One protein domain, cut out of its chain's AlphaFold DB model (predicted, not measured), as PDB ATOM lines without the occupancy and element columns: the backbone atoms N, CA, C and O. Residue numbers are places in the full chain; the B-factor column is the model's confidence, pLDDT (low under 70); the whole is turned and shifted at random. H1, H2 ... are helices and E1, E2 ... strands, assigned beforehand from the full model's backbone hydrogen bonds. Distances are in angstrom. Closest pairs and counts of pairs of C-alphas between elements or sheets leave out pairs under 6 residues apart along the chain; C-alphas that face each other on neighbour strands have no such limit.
ATOM      1  N   LYS A 109     -34.241 -40.301 -21.863       60.53
ATOM      2  CA  LYS A 109     -35.472 -39.548 -21.579       60.53
ATOM      3  C   LYS A 109     -35.339 -38.639 -20.352       60.53
ATOM      4  O   LYS A 109     -35.964 -37.585 -20.349       60.53
ATOM      5  N   GLY A 110     -34.557 -39.031 -19.343       66.38
ATOM      6  CA  GLY A 110     -34.319 -38.217 -18.152       66.38
ATOM      7  C   GLY A 110     -33.205 -37.185 -18.330       66.38
ATOM      8  O   GLY A 110     -33.254 -36.124 -17.711       66.38
ATOM      9  N   LYS A 111     -32.206 -37.476 -19.175       75.44
ATOM     10  CA  LYS A 111     -30.997 -36.650 -19.332       75.44
ATOM     11  C   LYS A 111     -30.596 -36.456 -20.798       75.44
ATOM     12  O   LYS A 111     -29.599 -37.033 -21.243       75.44
ATOM     13  N   PRO A 112     -31.324 -35.617 -21.555       75.25
ATOM     14  CA  PRO A 112     -31.079 -35.433 -22.984       75.25
ATOM     15  C   PRO A 112     -29.726 -34.790 -23.333       75.25
ATOM     16  O   PRO A 112     -29.273 -34.896 -24.468       75.25
ATOM     17  N   LEU A 113     -29.062 -34.144 -22.373       80.06
ATOM     18  CA  LEU A 113     -27.728 -33.571 -22.567       80.06
ATOM     19  C   LEU A 113     -26.599 -34.580 -22.318       80.06
ATOM     20  O   LEU A 113     -25.459 -34.345 -22.709       80.06
ATOM     21  N   GLY A 114     -26.911 -35.723 -21.703       80.56
ATOM     22  CA  GLY A 114     -25.921 -36.707 -21.290       80.56
ATOM     23  C   GLY A 114     -25.097 -36.260 -20.076       80.56
ATOM     24  O   GLY A 114     -24.986 -35.083 -19.741       80.56
ATOM     25  N   LYS A 115     -24.505 -37.243 -19.389       83.19
ATOM     26  CA  LYS A 115     -23.750 -37.013 -18.151       83.19
ATOM     27  C   LYS A 115     -22.481 -36.180 -18.373       83.19
ATOM     28  O   LYS A 115     -22.212 -35.289 -17.584       83.19
ATOM     29  N   GLN A 116     -21.731 -36.452 -19.442       83.69
ATOM     30  CA  GLN A 116     -20.457 -35.769 -19.703       83.69
ATOM     31  C   GLN A 116     -20.645 -34.257 -19.879       83.69
ATOM     32  O   GLN A 116     -19.936 -33.476 -19.258       83.69
ATOM     33  N   PHE A 117     -21.647 -33.836 -20.658       85.12
ATOM     34  CA  PHE A 117     -21.930 -32.413 -20.842       85.12
ATOM     35  C   PHE A 117     -22.457 -31.755 -19.559       85.12
ATOM     36  O   PHE A 117     -22.046 -30.646 -19.230       85.12
ATOM     37  N   GLU A 118     -23.330 -32.433 -18.798       88.19
ATOM     38  CA  GLU A 118     -23.747 -31.944 -17.474       88.19
ATOM     39  C   GLU A 118     -22.559 -31.716 -16.538       88.19
ATOM     40  O   GLU A 118     -22.542 -30.727 -15.808       88.19
ATOM     41  N   ASP A 119     -21.622 -32.661 -16.493       88.38
ATOM     42  CA  ASP A 119     -20.480 -32.598 -15.588       88.38
ATOM     43  C   ASP A 119     -19.538 -31.452 -15.992       88.38
ATOM     44  O   ASP A 119     -19.109 -30.698 -15.121       88.38
ATOM     45  N   GLU A 120     -19.350 -31.208 -17.291       86.94
ATOM     46  CA  GLU A 120     -18.603 -30.050 -17.797       86.94
ATOM     47  C   GLU A 120     -19.266 -28.712 -17.414       86.94
ATOM     48  O   GLU A 120     -18.611 -27.795 -16.916       86.94
ATOM     49  N   LEU A 121     -20.595 -28.613 -17.555       87.94
ATOM     50  CA  LEU A 121     -21.350 -27.433 -17.119       87.94
ATOM     51  C   LEU A 121     -21.236 -27.202 -15.607       87.94
ATOM     52  O   LEU A 121     -21.096 -26.060 -15.171       87.94
ATOM     53  N   LYS A 122     -21.288 -28.266 -14.793       89.62
ATOM     54  CA  LYS A 122     -21.107 -28.158 -13.336       89.62
ATOM     55  C   LYS A 122     -19.714 -27.647 -13.000       89.62
ATOM     56  O   LYS A 122     -19.620 -26.717 -12.207       89.62
ATOM     57  N   THR A 123     -18.672 -28.221 -13.599       88.25
ATOM     58  CA  THR A 123     -17.278 -27.806 -13.387       88.25
ATOM     59  C   THR A 123     -17.097 -26.330 -13.723       88.25
ATOM     60  O   THR A 123     -16.521 -25.581 -12.934       88.25
ATOM     61  N   TYR A 124     -17.666 -25.878 -14.843       85.38
ATOM     62  CA  TYR A 124     -17.647 -24.466 -15.202       85.38
ATOM     63  C   TYR A 124     -18.402 -23.590 -14.191       85.38
ATOM     64  O   TYR A 124     -17.862 -22.613 -13.686       85.38
ATOM     65  N   PHE A 125     -19.649 -23.918 -13.847       88.19
ATOM     66  CA  PHE A 125     -20.398 -23.087 -12.902       88.19
ATOM     67  C   PHE A 125     -19.726 -23.041 -11.518       88.19
ATOM     68  O   PHE A 125     -19.736 -21.999 -10.866       88.19
ATOM     69  N   GLN A 126     -19.075 -24.124 -11.094       89.56
ATOM     70  CA  GLN A 126     -18.252 -24.133  -9.884       89.56
ATOM     71  C   GLN A 126     -17.050 -23.192  -9.997       89.56
ATOM     72  O   GLN A 126     -16.782 -22.453  -9.052       89.56
ATOM     73  N   SER A 127     -16.346 -23.176 -11.134       84.81
ATOM     74  CA  SER A 127     -15.169 -22.315 -11.321       84.81
ATOM     75  C   SER A 127     -15.513 -20.822 -11.346       84.81
ATOM     76  O   SER A 127     -14.705 -20.003 -10.916       84.81
ATOM     77  N   VAL A 128     -16.733 -20.465 -11.764       83.56
ATOM     78  CA  VAL A 128     -17.258 -19.086 -11.714       83.56
ATOM     79  C   VAL A 128     -17.811 -18.715 -10.325       83.56
ATOM     80  O   VAL A 128     -18.185 -17.570 -10.087       83.56
ATOM     81  N   GLY A 129     -17.819 -19.652  -9.373       86.69
ATOM     82  CA  GLY A 129     -18.174 -19.396  -7.975       86.69
ATOM     83  C   GLY A 129     -19.650 -19.600  -7.630       86.69
ATOM     84  O   GLY A 129     -20.080 -19.152  -6.569       86.69
ATOM     85  N   PHE A 130     -20.432 -20.279  -8.477       87.62
ATOM     86  CA  PHE A 130     -21.807 -20.640  -8.125       87.62
ATOM     87  C   PHE A 130     -21.833 -21.702  -7.018       87.62
ATOM     88  O   PHE A 130     -21.091 -22.688  -7.043       87.62
ATOM     89  N   SER A 131     -22.747 -21.535  -6.064       93.19
ATOM     90  CA  SER A 131     -23.046 -22.545  -5.050       93.19
ATOM     91  C   SER A 131     -23.711 -23.779  -5.666       93.19
ATOM     92  O   SER A 131     -24.281 -23.749  -6.761       93.19
ATOM     93  N   LYS A 132     -23.687 -24.898  -4.940       92.75
ATOM     94  CA  LYS A 132     -24.281 -26.164  -5.393       92.75
ATOM     95  C   LYS A 132     -25.781 -26.026  -5.709       92.75
ATOM     96  O   LYS A 132     -26.270 -26.619  -6.673       92.75
ATOM     97  N   GLU A 133     -26.498 -25.224  -4.935       92.81
ATOM     98  CA  GLU A 133     -27.927 -24.959  -5.074       92.81
ATOM     99  C   GLU A 133     -28.219 -24.093  -6.305       92.81
ATOM    100  O   GLU A 133     -29.140 -24.410  -7.061       92.81
ATOM    101  N   GLU A 134     -27.404 -23.069  -6.564       90.50
ATOM    102  CA  GLU A 134     -27.503 -22.243  -7.775       90.50
ATOM    103  C   GLU A 134     -27.191 -23.053  -9.035       90.50
ATOM    104  O   GLU A 134     -27.912 -22.958 -10.026       90.50
ATOM    105  N   ILE A 135     -26.173 -23.919  -8.983       91.06
ATOM    106  CA  ILE A 135     -25.851 -24.850 -10.072       91.06
ATOM    107  C   ILE A 135     -27.048 -25.754 -10.362       91.06
ATOM    108  O   ILE A 135     -27.417 -25.952 -11.520       91.06
ATOM    109  N   ARG A 136     -27.699 -26.281  -9.316       91.19
ATOM    110  CA  ARG A 136     -28.894 -27.119  -9.470       91.19
ATOM    111  C   ARG A 136     -30.035 -26.354 -10.142       91.19
ATOM    112  O   ARG A 136     -30.694 -26.911 -11.016       91.19
ATOM    113  N   GLN A 137     -30.266 -25.101  -9.749       90.75
ATOM    114  CA  GLN A 137     -31.294 -24.247 -10.353       90.75
ATOM    115  C   GLN A 137     -30.977 -23.915 -11.815       90.75
ATOM    116  O   GLN A 137     -31.861 -24.022 -12.663       90.75
ATOM    117  N   LYS A 138     -29.718 -23.588 -12.131       88.44
ATOM    118  CA  LYS A 138     -29.267 -23.345 -13.507       88.44
ATOM    119  C   LYS A 138     -29.461 -24.570 -14.389       88.44
ATOM    120  O   LYS A 138     -30.069 -24.456 -15.446       88.44
ATOM    121  N   LEU A 139     -29.019 -25.749 -13.948       89.94
ATOM    122  CA  LEU A 139     -29.228 -26.988 -14.703       89.94
ATOM    123  C   LEU A 139     -30.719 -27.283 -14.915       89.94
ATOM    124  O   LEU A 139     -31.104 -27.682 -16.009       89.94
ATOM    125  N   ALA A 140     -31.568 -27.049 -13.911       89.38
ATOM    126  CA  ALA A 140     -33.012 -27.223 -14.057       89.38
ATOM    127  C   ALA A 140     -33.617 -26.258 -15.095       89.38
ATOM    128  O   ALA A 140     -34.442 -26.681 -15.901       89.38
ATOM    129  N   ALA A 141     -33.181 -24.994 -15.114       88.12
ATOM    130  CA  ALA A 141     -33.606 -24.016 -16.117       88.12
ATOM    131  C   ALA A 141     -33.149 -24.407 -17.532       88.12
ATOM    132  O   ALA A 141     -33.938 -24.337 -18.468       88.12
ATOM    133  N   ILE A 142     -31.910 -24.887 -17.673       87.94
ATOM    134  CA  ILE A 142     -31.371 -25.413 -18.934       87.94
ATOM    135  C   ILE A 142     -32.249 -26.562 -19.429       87.94
ATOM    136  O   ILE A 142     -32.694 -26.543 -20.571       87.94
ATOM    137  N   TYR A 143     -32.534 -27.539 -18.565       86.50
ATOM    138  CA  TYR A 143     -33.346 -28.702 -18.918       86.50
ATOM    139  C   TYR A 143     -34.790 -28.362 -19.283       86.50
ATOM    140  O   TYR A 143     -35.361 -29.051 -20.127       86.50
ATOM    141  N   ALA A 144     -35.370 -27.315 -18.690       85.00
ATOM    142  CA  ALA A 144     -36.708 -26.845 -19.040       85.00
ATOM    143  C   ALA A 144     -36.794 -26.319 -20.485       85.00
ATOM    144  O   ALA A 144     -37.840 -26.453 -21.117       85.00
ATOM    145  N   ASP A 145     -35.685 -25.797 -21.014       83.88
ATOM    146  CA  ASP A 145     -35.597 -25.216 -22.358       83.88
ATOM    147  C   ASP A 145     -34.955 -26.164 -23.391       83.88
ATOM    148  O   ASP A 145     -34.718 -25.771 -24.538       83.88
ATOM    149  N   VAL A 146     -34.665 -27.420 -23.019       83.50
ATOM    150  CA  VAL A 146     -34.172 -28.430 -23.967       83.50
ATOM    151  C   VAL A 146     -35.299 -28.871 -24.894       83.50
ATOM    152  O   VAL A 146     -36.250 -29.541 -24.491       83.50
ATOM    153  N   GLU A 147     -35.122 -28.607 -26.183       76.50
ATOM    154  CA  GLU A 147     -35.929 -29.200 -27.237       76.50
ATOM    155  C   GLU A 147     -35.256 -30.483 -27.735       76.50
ATOM    156  O   GLU A 147     -34.121 -30.474 -28.218       76.50
ATOM    157  N   THR A 148     -35.957 -31.615 -27.636       71.19
ATOM    158  CA  THR A 148     -35.495 -32.867 -28.247       71.19
ATOM    159  C   THR A 148     -36.031 -32.977 -29.665       71.19
ATOM    160  O   THR A 148     -37.238 -32.978 -29.907       71.19
ATOM    161  N   VAL A 149     -35.119 -33.084 -30.624       65.62
ATOM    162  CA  VAL A 149     -35.457 -33.258 -32.030       65.62
ATOM    163  C   VAL A 149     -35.395 -34.748 -32.361       65.62
ATOM    164  O   VAL A 149     -34.325 -35.365 -32.264       65.62
ATOM    165  N   PRO A 150     -36.516 -35.347 -32.793       57.69
ATOM    166  CA  PRO A 150     -36.525 -36.719 -33.264       57.69
ATOM    167  C   PRO A 150     -35.785 -36.795 -34.601       57.69
ATOM    168  O   PRO A 150     -36.174 -36.163 -35.586       57.69
ATOM    169  N   VAL A 151     -34.725 -37.599 -34.655       62.00
ATOM    170  CA  VAL A 151     -33.974 -37.814 -35.892       62.00
ATOM    171  C   VAL A 151     -34.388 -39.133 -36.515       62.00
ATOM    172  O   VAL A 151     -34.233 -40.208 -35.932       62.00
ATOM    173  N   LYS A 152     -34.871 -39.064 -37.756       57.00
ATOM    174  CA  LYS A 152     -35.025 -40.253 -38.587       57.00
ATOM    175  C   LYS A 152     -33.663 -40.611 -39.174       57.00
ATOM    176  O   LYS A 152     -33.338 -40.212 -40.288       57.00
ATOM    177  N   LEU A 153     -32.854 -41.323 -38.399       57.44
ATOM    178  CA  LEU A 153     -31.569 -41.799 -38.891       57.44
ATOM    179  C   LEU A 153     -31.730 -42.986 -39.852       57.44
ATOM    180  O   LEU A 153     -32.653 -43.794 -39.675       57.44
ATOM    181  N   PRO A 154     -30.828 -43.114 -40.845       60.31
ATOM    182  CA  PRO A 154     -30.631 -44.379 -41.540       60.31
ATOM    183  C   PRO A 154     -30.271 -45.479 -40.527       60.31
ATOM    184  O   PRO A 154     -29.784 -45.192 -39.436       60.31
ATOM    185  N   THR A 155     -30.553 -46.734 -40.872       64.44
ATOM    186  CA  THR A 155     -30.079 -47.900 -40.109       64.44
ATOM    187  C   THR A 155     -28.573 -47.808 -39.905       64.44
ATOM    188  O   THR A 155     -27.841 -47.620 -40.879       64.44
ATOM    189  N   ASP A 156     -28.134 -47.938 -38.655       78.94
ATOM    190  CA  ASP A 156     -26.713 -48.007 -38.341       78.94
ATOM    191  C   ASP A 156     -26.171 -49.381 -38.771       78.94
ATOM    192  O   ASP A 156     -26.878 -50.381 -38.611       78.94
ATOM    193  N   PRO A 157     -24.947 -49.479 -39.320       80.19
ATOM    194  CA  PRO A 157     -24.343 -50.761 -39.683       80.19
ATOM    195  C   PRO A 157     -24.257 -51.788 -38.541       80.19
ATOM    196  O   PRO A 157     -24.163 -52.984 -38.817       80.19
ATOM    197  N   LEU A 158     -24.282 -51.348 -37.278       84.81
ATOM    198  CA  LEU A 158     -24.293 -52.218 -36.101       84.81
ATOM    199  C   LEU A 158     -25.699 -52.663 -35.675       84.81
ATOM    200  O   LEU A 158     -25.804 -53.564 -34.841       84.81
ATOM    201  N   ASP A 159     -26.767 -52.092 -36.237       86.75
ATOM    202  CA  ASP A 159     -28.139 -52.448 -35.877       86.75
ATOM    203  C   ASP A 159     -28.424 -53.945 -36.127       86.75
ATOM    204  O   ASP A 159     -28.151 -54.518 -37.186       86.75
ATOM    205  N   THR A 160     -29.071 -54.576 -35.158       89.62
ATOM    206  CA  THR A 160     -29.586 -55.943 -35.231       89.62
ATOM    207  C   THR A 160     -31.117 -55.938 -35.206       89.62
ATOM    208  O   THR A 160     -31.765 -54.893 -35.093       89.62
ATOM    209  N   ASP A 161     -31.726 -57.119 -35.272       90.44
ATOM    210  CA  ASP A 161     -33.162 -57.313 -35.100       90.44
ATOM    211  C   ASP A 161     -33.637 -56.963 -33.672       90.44
ATOM    212  O   ASP A 161     -34.833 -56.729 -33.492       90.44
ATOM    213  N   GLN A 162     -32.751 -56.913 -32.663       87.69
ATOM    214  CA  GLN A 162     -33.105 -56.691 -31.247       87.69
ATOM    215  C   GLN A 162     -32.354 -55.543 -30.559       87.69
ATOM    216  O   GLN A 162     -32.771 -55.131 -29.480       87.69
ATOM    217  N   ALA A 163     -31.290 -55.015 -31.155       84.38
ATOM    218  CA  ALA A 163     -30.497 -53.914 -30.625       84.38
ATOM    219  C   ALA A 163     -30.230 -52.901 -31.738       84.38
ATOM    220  O   ALA A 163     -29.960 -53.276 -32.875       84.38
ATOM    221  N   TRP A 164     -30.346 -51.613 -31.437       83.69
ATOM    222  CA  TRP A 164     -30.122 -50.565 -32.428       83.69
ATOM    223  C   TRP A 164     -29.737 -49.256 -31.766       83.69
ATOM    224  O   TRP A 164     -30.156 -48.959 -30.643       83.69
ATOM    225  N   LEU A 165     -28.989 -48.433 -32.495       77.75
ATOM    226  CA  LEU A 165     -28.636 -47.104 -32.021       77.75
ATOM    227  C   LEU A 165     -29.817 -46.142 -32.182       77.75
ATOM    228  O   LEU A 165     -30.449 -46.031 -33.244       77.75
ATOM    229  N   LYS A 166     -30.122 -45.432 -31.094       72.94
ATOM    230  CA  LYS A 166     -31.065 -44.311 -31.068       72.94
ATOM    231  C   LYS A 166     -30.283 -43.029 -30.833       72.94
ATOM    232  O   LYS A 166     -29.760 -42.817 -29.745       72.94
ATOM    233  N   THR A 167     -30.266 -42.157 -31.829       71.88
ATOM    234  CA  THR A 167     -29.723 -40.810 -31.674       71.88
ATOM    235  C   THR A 167     -30.855 -39.841 -31.426       71.88
ATOM    236  O   THR A 167     -31.868 -39.843 -32.128       71.88
ATOM    237  N   HIS A 168     -30.641 -38.990 -30.441       70.00
ATOM    238  CA  HIS A 168     -31.490 -37.860 -30.144       70.00
ATOM    239  C   HIS A 168     -30.624 -36.615 -30.261       70.00
ATOM    240  O   HIS A 168     -29.461 -36.629 -29.859       70.00
ATOM    241  N   ILE A 169     -31.183 -35.555 -30.826       73.19
ATOM    242  CA  ILE A 169     -30.528 -34.254 -30.837       73.19
ATOM    243  C   ILE A 169     -31.229 -33.416 -29.778       73.19
ATOM    244  O   ILE A 169     -32.441 -33.232 -29.849       73.19
ATOM    245  N   ALA A 170     -30.474 -32.935 -28.798       77.69
ATOM    246  CA  ALA A 170     -30.934 -31.929 -27.854       77.69
ATOM    247  C   ALA A 170     -30.495 -30.555 -28.364       77.69
ATOM    248  O   ALA A 170     -29.327 -30.359 -28.699       77.69
ATOM    249  N   VAL A 171     -31.433 -29.616 -28.456       77.81
ATOM    250  CA  VAL A 171     -31.176 -28.237 -28.875       77.81
ATOM    251  C   VAL A 171     -31.633 -27.305 -27.769       77.81
ATOM    252  O   VAL A 171     -32.712 -27.479 -27.213       77.81
ATOM    253  N   ILE A 172     -30.809 -26.307 -27.464       81.56
ATOM    254  CA  ILE A 172     -31.149 -25.239 -26.528       81.56
ATOM    255  C   ILE A 172     -30.951 -23.918 -27.260       81.56
ATOM    256  O   ILE A 172     -29.863 -23.628 -27.761       81.56
ATOM    257  N   PHE A 173     -32.012 -23.119 -27.340       77.31
ATOM    258  CA  PHE A 173     -31.975 -21.803 -27.970       77.31
ATOM    259  C   PHE A 173     -31.800 -20.709 -26.920       77.31
ATOM    260  O   PHE A 173     -32.768 -20.095 -26.472       77.31
ATOM    261  N   ASP A 174     -30.550 -20.417 -26.568       79.06
ATOM    262  CA  ASP A 174     -30.230 -19.420 -25.546       79.06
ATOM    263  C   ASP A 174     -30.199 -17.978 -26.091       79.06
ATOM    264  O   ASP A 174     -29.157 -17.337 -26.204       79.06
ATOM    265  N   LYS A 175     -31.367 -17.453 -26.481       69.69
ATOM    266  CA  LYS A 175     -31.499 -16.152 -27.174       69.69
ATOM    267  C   LYS A 175     -31.042 -14.930 -26.364       69.69
ATOM    268  O   LYS A 175     -30.898 -13.860 -26.947       69.69
ATOM    269  N   GLN A 176     -30.911 -15.056 -25.047       74.12
ATOM    270  CA  GLN A 176     -30.568 -13.955 -24.137       74.12
ATOM    271  C   GLN A 176     -29.371 -14.309 -23.241       74.12
ATOM    272  O   GLN A 176     -29.209 -13.680 -22.202       74.12
ATOM    273  N   GLU A 177     -28.578 -15.325 -23.609       75.81
ATOM    274  CA  GLU A 177     -27.439 -15.811 -22.810       75.81
ATOM    275  C   GLU A 177     -27.819 -16.152 -21.351       75.81
ATOM    276  O   GLU A 177     -27.034 -16.003 -20.418       75.81
ATOM    277  N   LYS A 178     -29.058 -16.607 -21.139       74.81
ATOM    278  CA  LYS A 178     -29.619 -16.957 -19.827       74.81
ATOM    279  C   LYS A 178     -29.043 -18.249 -19.266       74.81
ATOM    280  O   LYS A 178     -29.000 -18.423 -18.046       74.81
ATOM    281  N   HIS A 179     -28.660 -19.162 -20.152       79.25
ATOM    282  CA  HIS A 179     -28.236 -20.509 -19.806       79.25
ATOM    283  C   HIS A 179     -26.724 -20.589 -19.761       79.25
ATOM    284  O   HIS A 179     -26.112 -20.397 -18.710       79.25
ATOM    285  N   PHE A 180     -26.143 -20.886 -20.918       78.31
ATOM    286  CA  PHE A 180     -24.719 -21.076 -21.092       78.31
ATOM    287  C   PHE A 180     -24.160 -20.248 -22.248       78.31
ATOM    288  O   PHE A 180     -22.975 -20.353 -22.509       78.31
ATOM    289  N   GLY A 181     -24.954 -19.403 -22.916       74.31
ATOM    290  CA  GLY A 181     -24.487 -18.510 -23.984       74.31
ATOM    291  C   GLY A 181     -23.354 -17.573 -23.553       74.31
ATOM    292  O   GLY A 181     -22.527 -17.200 -24.376       74.31
ATOM    293  N   SER A 182     -23.262 -17.280 -22.254       72.50
ATOM    294  CA  SER A 182     -22.189 -16.486 -21.654       72.50
ATOM    295  C   SER A 182     -20.955 -17.304 -21.233       72.50
ATOM    296  O   SER A 182     -19.996 -16.738 -20.712       72.50
ATOM    297  N   VAL A 183     -20.969 -18.636 -21.383       78.06
ATOM    298  CA  VAL A 183     -19.874 -19.516 -20.936       78.06
ATOM    299  C   VAL A 183     -18.704 -19.424 -21.894       78.06
ATOM    300  O   VAL A 183     -18.820 -19.825 -23.042       78.06
ATOM    301  N   ALA A 184     -17.543 -18.973 -21.436       77.44
ATOM    302  CA  ALA A 184     -16.324 -19.014 -22.238       77.44
ATOM    303  C   ALA A 184     -15.716 -20.428 -22.220       77.44
ATOM    304  O   ALA A 184     -14.883 -20.740 -21.374       77.44
ATOM    305  N   PHE A 185     -16.146 -21.291 -23.143       78.62
ATOM    306  CA  PHE A 185     -15.509 -22.593 -23.333       78.62
ATOM    307  C   PHE A 185     -14.129 -22.427 -23.986       78.62
ATOM    308  O   PHE A 185     -14.029 -21.853 -25.073       78.62
ATOM    309  N   ASP A 186     -13.085 -22.958 -23.345       79.31
ATOM    310  CA  ASP A 186     -11.759 -23.141 -23.941       79.31
ATOM    311  C   ASP A 186     -11.629 -24.587 -24.453       79.31
ATOM    312  O   ASP A 186     -11.515 -25.502 -23.630       79.31
ATOM    313  N   PRO A 187     -11.614 -24.819 -25.782       80.75
ATOM    314  CA  PRO A 187     -11.551 -26.157 -26.381       80.75
ATOM    315  C   PRO A 187     -10.329 -26.980 -25.969       80.75
ATOM    316  O   PRO A 187     -10.346 -28.201 -26.112       80.75
ATOM    317  N   SER A 188      -9.264 -26.325 -25.502       80.94
ATOM    318  CA  SER A 188      -8.033 -26.985 -25.064       80.94
ATOM    319  C   SER A 188      -8.052 -27.401 -23.593       80.94
ATOM    320  O   SER A 188      -7.263 -28.256 -23.195       80.94
ATOM    321  N   ALA A 189      -8.965 -26.834 -22.800       75.88
ATOM    322  CA  ALA A 189      -9.018 -27.007 -21.352       75.88
ATOM    323  C   ALA A 189     -10.198 -27.867 -20.868       75.88
ATOM    324  O   ALA A 189     -10.349 -28.045 -19.661       75.88
ATOM    325  N   ASN A 190     -11.033 -28.391 -21.774       78.06
ATOM    326  CA  ASN A 190     -12.174 -29.236 -21.415       78.06
ATOM    327  C   ASN A 190     -12.162 -30.581 -22.158       78.06
ATOM    328  O   ASN A 190     -11.759 -30.650 -23.320       78.06
ATOM    329  N   GLU A 191     -12.626 -31.649 -21.496       75.75
ATOM    330  CA  GLU A 191     -12.533 -33.035 -22.000       75.75
ATOM    331  C   GLU A 191     -13.312 -33.262 -23.302       75.75
ATOM    332  O   GLU A 191     -12.983 -34.146 -24.094       75.75
ATOM    333  N   LEU A 192     -14.350 -32.457 -23.529       79.81
ATOM    334  CA  LEU A 192     -15.228 -32.542 -24.694       79.81
ATOM    335  C   LEU A 192     -14.806 -31.604 -25.837       79.81
ATOM    336  O   LEU A 192     -15.498 -31.534 -26.855       79.81
ATOM    337  N   SER A 193     -13.702 -30.867 -25.674       83.19
ATOM    338  CA  SER A 193     -13.232 -29.824 -26.596       83.19
ATOM    339  C   SER A 193     -14.327 -28.843 -27.041       83.19
ATOM    340  O   SER A 193     -14.374 -28.398 -28.190       83.19
ATOM    341  N   LEU A 194     -15.232 -28.502 -26.121       82.31
ATOM    342  CA  LEU A 194     -16.304 -27.536 -26.312       82.31
ATOM    343  C   LEU A 194     -15.731 -26.168 -26.664       82.31
ATOM    344  O   LEU A 194     -14.743 -25.719 -26.091       82.31
ATOM    345  N   GLY A 195     -16.397 -25.498 -27.596       81.94
ATOM    346  CA  GLY A 195     -16.050 -24.164 -28.053       81.94
ATOM    347  C   GLY A 195     -17.200 -23.538 -28.821       81.94
ATOM    348  O   GLY A 195     -18.033 -24.234 -29.411       81.94
ATOM    349  N   TRP A 196     -17.234 -22.210 -28.857       83.62
ATOM    350  CA  TRP A 196     -18.194 -21.496 -29.686       83.62
ATOM    351  C   TRP A 196     -17.763 -21.505 -31.141       83.62
ATOM    352  O   TRP A 196     -16.686 -21.028 -31.500       83.62
ATOM    353  N   LYS A 197     -18.649 -21.992 -32.006       82.62
ATOM    354  CA  LYS A 197     -18.479 -21.908 -33.451       82.62
ATOM    355  C   LYS A 197     -19.604 -21.080 -34.045       82.62
ATOM    356  O   LYS A 197     -20.781 -21.360 -33.822       82.62
ATOM    357  N   LYS A 198     -19.244 -20.079 -34.852       80.56
ATOM    358  CA  LYS A 198     -20.228 -19.293 -35.601       80.56
ATOM    359  C   LYS A 198     -21.010 -20.220 -36.532       80.56
ATOM    360  O   LYS A 198     -20.419 -20.950 -37.326       80.56
ATOM    361  N   THR A 199     -22.334 -20.190 -36.428       73.56
ATOM    362  CA  THR A 199     -23.216 -21.010 -37.262       73.56
ATOM    363  C   THR A 199     -23.106 -20.575 -38.722       73.56
ATOM    364  O   THR A 199     -23.261 -19.392 -39.036       73.56
ATOM    365  N   ASP A 200     -22.840 -21.514 -39.629       79.69
ATOM    366  CA  ASP A 200     -22.844 -21.227 -41.061       79.69
ATOM    367  C   ASP A 200     -24.281 -21.093 -41.615       79.69
ATOM    368  O   ASP A 200     -25.273 -21.446 -40.967       79.69
ATOM    369  N   LYS A 201     -24.409 -20.533 -42.828       80.38
ATOM    370  CA  LYS A 201     -25.716 -20.275 -43.461       80.38
ATOM    371  C   LYS A 201     -26.518 -21.555 -43.720       80.38
ATOM    372  O   LYS A 201     -27.746 -21.490 -43.733       80.38
ATOM    373  N   GLU A 202     -25.859 -22.691 -43.932       75.56
ATOM    374  CA  GLU A 202     -26.520 -23.966 -44.223       75.56
ATOM    375  C   GLU A 202     -27.051 -24.614 -42.942       75.56
ATOM    376  O   GLU A 202     -28.209 -25.034 -42.889       75.56
ATOM    377  N   MET A 203     -26.275 -24.574 -41.861       69.56
ATOM    378  CA  MET A 203     -26.684 -25.024 -40.539       69.56
ATOM    379  C   MET A 203     -27.823 -24.159 -39.988       69.56
ATOM    380  O   MET A 203     -28.798 -24.690 -39.468       69.56
ATOM    381  N   LEU A 204     -27.802 -22.840 -40.215       69.56
ATOM    382  CA  LEU A 204     -28.929 -21.947 -39.909       69.56
ATOM    383  C   LEU A 204     -30.218 -22.329 -40.655       69.56
ATOM    384  O   LEU A 204     -31.303 -22.282 -40.075       69.56
ATOM    385  N   LYS A 205     -30.129 -22.710 -41.938       73.06
ATOM    386  CA  LYS A 205     -31.290 -23.203 -42.700       73.06
ATOM    387  C   LYS A 205     -31.790 -24.542 -42.161       73.06
ATOM    388  O   LYS A 205     -33.001 -24.750 -42.141       73.06
ATOM    389  N   ALA A 206     -30.889 -25.435 -41.750       66.75
ATOM    390  CA  ALA A 206     -31.243 -26.724 -41.164       66.75
ATOM    391  C   ALA A 206     -31.943 -26.550 -39.808       66.75
ATOM    392  O   ALA A 206     -33.024 -27.099 -39.618       66.75
ATOM    393  N   LEU A 207     -31.397 -25.706 -38.924       66.00
ATOM    394  CA  LEU A 207     -31.978 -25.391 -37.615       66.00
ATOM    395  C   LEU A 207     -33.391 -24.801 -37.738       66.00
ATOM    396  O   LEU A 207     -34.290 -25.204 -37.012       66.00
ATOM    397  N   LYS A 208     -33.627 -23.912 -38.716       66.31
ATOM    398  CA  LYS A 208     -34.961 -23.338 -38.992       66.31
ATOM    399  C   LYS A 208     -35.998 -24.354 -39.484       66.31
ATOM    400  O   LYS A 208     -37.188 -24.057 -39.454       66.31
ATOM    401  N   LYS A 209     -35.558 -25.506 -39.993       65.06
ATOM    402  CA  LYS A 209     -36.426 -26.588 -40.480       65.06
ATOM    403  C   LYS A 209     -36.677 -27.662 -39.423       65.06
ATOM    404  O   LYS A 209     -37.444 -28.584 -39.698       65.06
ATOM    405  N   LEU A 210     -36.027 -27.582 -38.258       57.00
ATOM    406  CA  LEU A 210     -36.261 -28.539 -37.185       57.00
ATOM    407  C   LEU A 210     -37.706 -28.390 -36.689       57.00
ATOM    408  O   LEU A 210     -38.171 -27.266 -36.484       57.00
ATOM    409  N   PRO A 211     -38.447 -29.498 -36.539       52.38
ATOM    410  CA  PRO A 211     -39.798 -29.448 -36.007       52.38
ATOM    411  C   PRO A 211     -39.758 -28.931 -34.563       52.38
ATOM    412  O   PRO A 211     -39.194 -29.574 -33.688       52.38
ATOM    413  N   THR A 212     -40.404 -27.793 -34.310       47.09
ATOM    414  CA  THR A 212     -40.551 -27.165 -32.979       47.09
ATOM    415  C   THR A 212     -41.540 -27.889 -32.062       47.09
ATOM    416  O   THR A 212     -41.844 -27.429 -30.965       47.09
ATOM    417  N   LYS A 213     -42.091 -29.026 -32.499       39.97
ATOM    418  CA  LYS A 213     -42.959 -29.876 -31.688       39.97
ATOM    419  C   LYS A 213     -42.310 -31.236 -31.524       39.97
ATOM    420  O   LYS A 213     -42.086 -31.933 -32.514       39.97
ATOM    421  N   SER A 214     -42.092 -31.603 -30.262       38.22
ATOM    422  CA  SER A 214     -41.898 -32.980 -29.818       38.22
ATOM    423  C   SER A 214     -42.984 -33.847 -30.454       38.22
ATOM    424  O   SER A 214     -44.146 -33.820 -30.049       38.22
ATOM    425  N   SER A 215     -42.637 -34.572 -31.516       34.44
ATOM    426  CA  SER A 215     -43.428 -35.728 -31.902       34.44
ATOM    427  C   SER A 215     -42.999 -36.822 -30.947       34.44
ATOM    428  O   SER A 215     -41.987 -37.484 -31.173       34.44
ATOM    429  N   ASP A 216     -43.720 -36.917 -29.838       34.28
ATOM    430  CA  ASP A 216     -43.532 -37.934 -28.824       34.28
ATOM    431  C   ASP A 216     -43.558 -39.303 -29.516       34.28
ATOM    432  O   ASP A 216     -44.566 -39.751 -30.064       34.28
ATOM    433  N   VAL A 217     -42.399 -39.957 -29.582       37.25
ATOM    434  CA  VAL A 217     -42.228 -41.251 -30.255       37.25
ATOM    435  C   VAL A 217     -42.657 -42.391 -29.318       37.25
ATOM    436  O   VAL A 217     -42.131 -43.502 -29.346       37.25
ATOM    437  N   THR A 218     -43.648 -42.144 -28.463       34.62
ATOM    438  CA  THR A 218     -44.365 -43.197 -27.734       34.62
ATOM    439  C   THR A 218     -45.130 -44.122 -28.691       34.62
ATOM    440  O   THR A 218     -45.373 -45.281 -28.352       34.62
ATOM    441  N   ASP A 219     -45.354 -43.701 -29.941       32.47
ATOM    442  CA  ASP A 219     -46.033 -44.500 -30.969       32.47
ATOM    443  C   ASP A 219     -45.142 -45.430 -31.818       32.47
ATOM    444  O   ASP A 219     -45.671 -46.252 -32.566       32.47
ATOM    445  N   LEU A 220     -43.804 -45.408 -31.689       36.88
ATOM    446  CA  LEU A 220     -42.951 -46.415 -32.365       36.88
ATOM    447  C   LEU A 220     -42.700 -47.678 -31.525       36.88
ATOM    448  O   LEU A 220     -42.079 -48.618 -32.017       36.88
ATOM    449  N   GLY A 221     -43.190 -47.719 -30.281       33.00
ATOM    450  CA  GLY A 221     -43.063 -48.874 -29.381       33.00
ATOM    451  C   GLY A 221     -44.386 -49.518 -28.957       33.00
ATOM    452  O   GLY A 221     -44.366 -50.595 -28.368       33.00
ATOM    453  N   SER A 222     -45.534 -48.903 -29.263       35.47
ATOM    454  CA  SER A 222     -46.849 -49.305 -28.737       35.47
ATOM    455  C   SER A 222     -47.853 -49.649 -29.844       35.47
ATOM    456  O   SER A 222     -49.008 -49.236 -29.836       35.47
ATOM    457  N   GLN A 223     -47.441 -50.436 -30.836       34.09
ATOM    458  CA  GLN A 223     -48.392 -51.042 -31.775       34.09
ATOM    459  C   GLN A 223     -48.094 -52.519 -31.980       34.09
ATOM    460  O   GLN A 223     -47.842 -52.986 -33.084       34.09
ATOM    461  N   ASN A 224     -48.191 -53.283 -30.894       34.56
ATOM    462  CA  ASN A 224     -48.434 -54.714 -31.011       34.56
ATOM    463  C   ASN A 224     -49.663 -55.137 -30.197       34.56
ATOM    464  O   ASN A 224     -49.611 -56.054 -29.384       34.56
TER     465      ASN A 224
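AT A GLANCE: This is residues 109 to 224 of the 283 residues of an uncharacterized protein of Trichinella pseudospiralis (UniProt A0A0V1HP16). A helical hairpin, H1 and H2, leads into an antiparallel strand hairpin, E1 and E2, amid long loose loops; residues 200 to 206 of the H3 region and the tail, residues 218 to 224, stick out. The 116 printed residues run H1, H2, E1, E2, H3, H4, mixed in class, with under half in named elements. The whole is loose, radius of gyration of the C-alphas 16.9 A, spanning 51 by 35 by 28 A.

HOW THE PARTS SIT: H1, residues 114 to 127, touches H2, residues 132 to 144, opposite ways at a steep tilt of 43 degrees; the closest C-alphas, Phe 125 and Ile 135, are 6.4 A apart. Between E1, residues 146 to 150, and E2, residues 168 to 172, N 147 and O 171 are within hydrogen-bond range, 2.9 A. H3, residues 201 to 207, and H4, residues 217 to 220, are apart. Every O i to N i+4 pair is within range in H1, H2 and H3; H4 is too short for one.

IN THESE COORDINATES: H1, 20.5 A long, begins at C-alpha 114 (-25.921, -36.707, -21.290); H2 measures 18.5 A. H4 ends at C-alpha 220 (-42.951, -46.415, -32.365).

THE WHOLE: The printed part has no cut. Links E1 to E2 and E2 to H3 are long. Residues 206 to 224 are among those under pLDDT 70.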